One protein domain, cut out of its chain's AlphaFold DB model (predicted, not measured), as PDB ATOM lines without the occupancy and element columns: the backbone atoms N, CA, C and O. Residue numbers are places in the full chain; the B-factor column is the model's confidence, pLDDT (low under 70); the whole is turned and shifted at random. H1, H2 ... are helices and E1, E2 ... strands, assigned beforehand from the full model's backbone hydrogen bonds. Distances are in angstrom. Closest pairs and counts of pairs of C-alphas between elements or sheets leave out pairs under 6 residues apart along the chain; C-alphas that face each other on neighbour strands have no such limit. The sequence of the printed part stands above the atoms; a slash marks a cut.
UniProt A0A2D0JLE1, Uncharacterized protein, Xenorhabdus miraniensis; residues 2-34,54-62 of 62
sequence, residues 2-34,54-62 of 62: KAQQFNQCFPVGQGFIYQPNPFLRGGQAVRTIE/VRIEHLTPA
ATOM      1  N   LYS A   2     136.085  91.238 117.533       97.06
ATOM      2  CA  LYS A   2     136.981  90.080 117.747       97.06
ATOM      3  C   LYS A   2     138.440  90.526 117.872       97.06
ATOM      4  O   LYS A   2     138.761  91.651 117.477       97.06
ATOM      5  N   ALA A   3     139.311  89.653 118.373       97.94
ATOM      6  CA  ALA A   3     140.723  89.942 118.630       97.94
ATOM      7  C   ALA A   3     141.446  90.508 117.406       97.94
ATOM      8  O   ALA A   3     142.118  91.531 117.503       97.94
ATOM      9  N   GLN A   4     141.250  89.896 116.235       97.94
ATOM     10  CA  GLN A   4     141.893  90.339 114.995       97.94
ATOM     11  C   GLN A   4     141.585  91.809 114.678       97.94
ATOM     12  O   GLN A   4     142.491  92.578 114.372       97.94
ATOM     13  N   GLN A   5     140.315  92.206 114.782       98.06
ATOM     14  CA  GLN A   5     139.894  93.578 114.510       98.06
ATOM     15  C   GLN A   5     140.421  94.541 115.581       98.06
ATOM     16  O   GLN A   5     140.886  95.627 115.249       98.06
ATOM     17  N   PHE A   6     140.388  94.140 116.855       98.19
ATOM     18  CA  PHE A   6     140.945  94.941 117.947       98.19
ATOM     19  C   PHE A   6     142.437  95.223 117.718       98.19
ATOM     20  O   PHE A   6     142.850  96.377 117.755       98.19
ATOM     21  N   ASN A   7     143.217  94.192 117.386       98.12
ATOM     22  CA  ASN A   7     144.663  94.295 117.166       98.12
ATOM     23  C   ASN A   7     145.034  95.106 115.912       98.12
ATOM     24  O   ASN A   7     146.125  95.662 115.844       98.12
ATOM     25  N   GLN A   8     144.144  95.188 114.917       97.88
ATOM     26  CA  GLN A   8     144.321  96.073 113.759       97.88
ATOM     27  C   GLN A   8     144.082  97.545 114.110       97.88
ATOM     28  O   GLN A   8     144.730  98.422 113.544       97.88
ATOM     29  N   CYS A   9     143.142  97.817 115.017       97.56
ATOM     30  CA  CYS A   9     142.808  99.175 115.441       97.56
ATOM     31  C   CYS A   9     143.758  99.712 116.518       97.56
ATOM     32  O   CYS A   9     144.025 100.910 116.547       97.56
ATOM     33  N   PHE A  10     144.240  98.842 117.406       97.56
ATOM     34  CA  PHE A  10     144.957  99.230 118.614       97.56
ATOM     35  C   PHE A  10     146.263  98.437 118.739       97.56
ATOM     36  O   PHE A  10     146.221  97.231 118.998       97.56
ATOM     37  N   PRO A  11     147.429  99.086 118.570       97.31
ATOM     38  CA  PRO A  11     148.707  98.422 118.775       97.31
ATOM     39  C   PRO A  11     148.926  98.087 120.256       97.31
ATOM     40  O   PRO A  11     148.318  98.667 121.159       97.31
ATOM     41  N   VAL A  12     149.847  97.163 120.517       98.06
ATOM     42  CA  VAL A  12     150.332  96.899 121.876       98.06
ATOM     43  C   VAL A  12     150.915  98.184 122.476       98.06
ATOM     44  O   VAL A  12     151.622  98.930 121.798       98.06
ATOM     45  N   GLY A  13     150.605  98.454 123.743       97.69
ATOM     46  CA  GLY A  13     150.967  99.686 124.442       97.69
ATOM     47  C   GLY A  13     149.938 100.814 124.311       97.69
ATOM     48  O   GLY A  13     150.110 101.852 124.957       97.69
ATOM     49  N   GLN A  14     148.870 100.625 123.526       98.06
ATOM     50  CA  GLN A  14     147.778 101.590 123.401       98.06
ATOM     51  C   GLN A  14     147.119 101.854 124.762       98.06
ATOM     52  O   GLN A  14     146.864 100.928 125.536       98.06
ATOM     53  N   GLY A  15     146.842 103.129 125.042       97.69
ATOM     54  CA  GLY A  15     146.184 103.576 126.267       97.69
ATOM     55  C   GLY A  15     144.662 103.431 126.221       97.69
ATOM     56  O   GLY A  15     144.036 103.727 125.203       97.69
ATOM     57  N   PHE A  16     144.081 103.015 127.345       97.62
ATOM     58  CA  PHE A  16     142.640 102.864 127.544       97.62
ATOM     59  C   PHE A  16     142.225 103.300 128.948       97.62
ATOM     60  O   PHE A  16     143.032 103.315 129.878       97.62
ATOM     61  N   ILE A  17     140.936 103.572 129.110       97.00
ATOM     62  CA  ILE A  17     140.256 103.610 130.399       97.00
ATOM     63  C   ILE A  17     139.588 102.254 130.629       97.00
ATOM     64  O   ILE A  17     138.675 101.873 129.898       97.00
ATOM     65  N   TYR A  18     140.047 101.530 131.648       96.56
ATOM     66  CA  TYR A  18     139.422 100.311 132.141       96.56
ATOM     67  C   TYR A  18     138.271 100.643 133.088       96.56
ATOM     68  O   TYR A  18     138.464 101.246 134.147       96.56
ATOM     69  N   GLN A  19     137.066 100.230 132.704       95.56
ATOM     70  CA  GLN A  19     135.850 100.456 133.466       95.56
ATOM     71  C   GLN A  19     134.855  99.302 133.235       95.56
ATOM     72  O   GLN A  19     134.061  99.340 132.297       95.56
ATOM     73  N   PRO A  20     134.853  98.266 134.095       92.81
ATOM     74  CA  PRO A  20     133.982  97.102 133.919       92.81
ATOM     75  C   PRO A  20     132.499  97.409 134.157       92.81
ATOM     76  O   PRO A  20     131.637  96.693 133.659       92.81
ATOM     77  N   ASN A  21     132.190  98.472 134.907       91.44
ATOM     78  CA  ASN A  21     130.825  98.947 135.094       91.44
ATOM     79  C   ASN A  21     130.674 100.370 134.516       91.44
ATOM     80  O   ASN A  21     131.135 101.327 135.147       91.44
ATOM     81  N   PRO A  22     130.005 100.539 133.360       82.38
ATOM     82  CA  PRO A  22     129.897 101.828 132.676       82.38
ATOM     83  C   PRO A  22     129.118 102.890 133.473       82.38
ATOM     84  O   PRO A  22     129.268 104.082 133.215       82.38
ATOM     85  N   PHE A  23     128.313 102.490 134.463       85.25
ATOM     86  CA  PHE A  23     127.531 103.419 135.285       85.25
ATOM     87  C   PHE A  23     128.321 104.027 136.452       85.25
ATOM     88  O   PHE A  23     127.914 105.053 137.001       85.25
ATOM     89  N   LEU A  24     129.437 103.411 136.851       84.56
ATOM     90  CA  LEU A  24     130.265 103.900 137.953       84.56
ATOM     91  C   LEU A  24     131.304 104.896 137.441       84.56
ATOM     92  O   LEU A  24     131.933 104.669 136.419       84.56
ATOM     93  N   ARG A  25     131.526 106.001 138.156       84.38
ATOM     94  CA  ARG A  25     132.617 106.934 137.825       84.38
ATOM     95  C   ARG A  25     133.961 106.376 138.304       84.38
ATOM     96  O   ARG A  25     134.002 105.679 139.311       84.38
ATOM     97  N   GLY A  26     135.049 106.766 137.634       85.19
ATOM     98  CA  GLY A  26     136.417 106.487 138.090       85.19
ATOM     99  C   GLY A  26     137.086 105.281 137.431       85.19
ATOM    100  O   GLY A  26     137.710 104.485 138.125       85.19
ATOM    101  N   GLY A  27     136.962 105.138 136.107       90.94
ATOM    102  CA  GLY A  27     137.753 104.159 135.359       90.94
ATOM    103  C   GLY A  27     139.263 104.405 135.489       90.94
ATOM    104  O   GLY A  27     139.709 105.538 135.685       90.94
ATOM    105  N   GLN A  28     140.050 103.339 135.382       94.88
ATOM    106  CA  GLN A  28     141.502 103.374 135.558       94.88
ATOM    107  C   GLN A  28     142.213 103.492 134.210       94.88
ATOM    108  O   GLN A  28     141.909 102.747 133.285       94.88
ATOM    109  N   ALA A  29     143.191 104.392 134.096       96.62
ATOM    110  CA  ALA A  29     144.036 104.461 132.908       96.62
ATOM    111  C   ALA A  29     145.010 103.273 132.868       96.62
ATOM    112  O   ALA A  29     145.756 103.043 133.821       96.62
ATOM    113  N   VAL A  30     145.011 102.535 131.760       97.69
ATOM    114  CA  VAL A  30     145.810 101.318 131.552       97.69
ATOM    115  C   VAL A  30     146.403 101.289 130.147       97.69
ATOM    116  O   VAL A  30     145.984 102.047 129.270       97.69
ATOM    117  N   ARG A  31     147.376 100.407 129.914       98.12
ATOM    118  CA  ARG A  31     147.919 100.119 128.579       98.12
ATOM    119  C   ARG A  31     147.824  98.639 128.270       98.12
ATOM    120  O   ARG A  31     147.960  97.836 129.188       98.12
ATOM    121  N   THR A  32     147.637  98.290 127.001       98.06
ATOM    122  CA  THR A  32     147.733  96.897 126.548       98.06
ATOM    123  C   THR A  32     149.180  96.409 126.622       98.06
ATOM    124  O   THR A  32     150.101  97.148 126.275       98.06
ATOM    125  N   ILE A  33     149.387  95.180 127.086       98.25
ATOM    126  CA  ILE A  33     150.717  94.561 127.224       98.25
ATOM    127  C   ILE A  33     150.986  93.567 126.097       98.25
ATOM    128  O   ILE A  33     152.104  93.494 125.593       98.25
ATOM    129  N   GLU A  34     149.946  92.875 125.643       98.06
ATOM    130  CA  GLU A  34     150.014  91.881 124.575       98.06
ATOM    131  C   GLU A  34     148.856  92.054 123.577       98.06
ATOM    132  O   GLU A  34     147.886  92.765 123.872       98.06
ATOM    133  N   VAL A  54     141.601  91.419 130.984       97.69
ATOM    134  CA  VAL A  54     140.268  92.042 130.939       97.69
ATOM    135  C   VAL A  54     139.578  91.821 129.606       97.69
ATOM    136  O   VAL A  54     140.212  91.641 128.571       97.69
ATOM    137  N   ARG A  55     138.244  91.873 129.623       97.81
ATOM    138  CA  ARG A  55     137.438  91.919 128.400       97.81
ATOM    139  C   ARG A  55     137.635  93.260 127.712       97.81
ATOM    140  O   ARG A  55     137.543  94.301 128.362       97.81
ATOM    141  N   ILE A  56     137.795  93.239 126.394       97.62
ATOM    142  CA  ILE A  56     137.945  94.471 125.605       97.62
ATOM    143  C   ILE A  56     136.701  95.373 125.666       97.62
ATOM    144  O   ILE A  56     136.798  96.571 125.454       97.62
ATOM    145  N   GLU A  57     135.533  94.809 125.984       96.31
ATOM    146  CA  GLU A  57     134.266  95.538 126.158       96.31
ATOM    147  C   GLU A  57     134.290  96.485 127.367       96.31
ATOM    148  O   GLU A  57     133.479  97.399 127.454       96.31
ATOM    149  N   HIS A  58     135.219  96.267 128.300       96.31
ATOM    150  CA  HIS A  58     135.417  97.110 129.476       96.31
ATOM    151  C   HIS A  58     136.473  98.199 129.243       96.31
ATOM    152  O   HIS A  58     136.885  98.856 130.200       96.31
ATOM    153  N   LEU A  59     136.971  98.344 128.011       96.38
ATOM    154  CA  LEU A  59     138.011  99.298 127.647       96.38
ATOM    155  C   LEU A  59     137.451 100.375 126.720       96.38
ATOM    156  O   LEU A  59     136.902 100.079 125.659       96.38
ATOM    157  N   THR A  60     137.679 101.630 127.090       95.56
ATOM    158  CA  THR A  60     137.395 102.791 126.241       95.56
ATOM    159  C   THR A  60     138.718 103.426 125.822       95.56
ATOM    160  O   THR A  60     139.531 103.695 126.707       95.56
ATOM    161  N   PRO A  61     138.989 103.647 124.521       93.94
ATOM    162  CA  PRO A  61     140.191 104.363 124.092       93.94
ATOM    163  C   PRO A  61     140.295 105.721 124.797       93.94
ATOM    164  O   PRO A  61     139.296 106.438 124.876       93.94
ATOM    165  N   ALA A  62     141.475 106.023 125.345       83.94
ATOM    166  CA  ALA A  62     141.759 107.292 126.020       83.94
ATOM    167  C   ALA A  62     142.107 108.411 125.028       83.94
ATOM    168  O   ALA A  62     142.684 108.092 123.962       83.94
TER     169      ALA A  62
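Overview. This is residues 2 to 34 and 54 to 62 of the 62 residues of an uncharacterized protein of Xenorhabdus miraniensis (UniProt A0A2D0JLE1). A small sheet of three short strands, E2, E1 and E3, is set between a short helix, H1, at one end of the longest axis and the loop of residues 19 to 27 at the other. H1 is off the sheet, covering neither of its faces. The printed part has 42 residues, with one named helix and three named strands in the order H1, E1, E2, E3; under half of the residues are in these elements, and the class is mixed, helices and strands. The sheet order is E2, E1, E3, antiparallel throughout. The whole is compact, with a radius of gyration of the C-alphas of 10.3 A, but elongated in outline, spanning 29 by 18 by 14 A.

Along the chain. H1, residues 3 to 9, begins with C-alpha 3 at (140.723, 89.942, 118.630) and is 10.0 A long. E1 is residues 15 to 18, 9.5 A, and E2 is residues 28 to 31, 10.0 A. E3, residues 59 to 61, is 6.6 A long and ends with C-alpha 61 at (140.191, 104.363, 124.092).

Arrangement. E1 is the inner strand. E1 and E2 form a hairpin, antiparallel at 141 degrees, with N 18 and O 28 at 2.8 A, within hydrogen-bond range. E1 and E3 are antiparallel at 143 degrees, with N 17 and O 60 at 2.8 A, within hydrogen-bond range. H1 is not on the sheet, and it is apart from E2 and E3. In H1, every O i to N i+4 pair is within hydrogen-bond range.

Size, cuts and confidence. The C-alphas of Gln 4 and Arg 25, the two farthest apart, are 29.7 A apart. Residues 35 to 53 are not printed; C-alphas 34 and 54 are 11.6 A apart across this cut, which lies in the link from E2 to E3. The link from H1 to E1 is tight, and that from E1 to E2 is short. Mean pLDDT of the printed part is 95.0, and no printed residue is under 70.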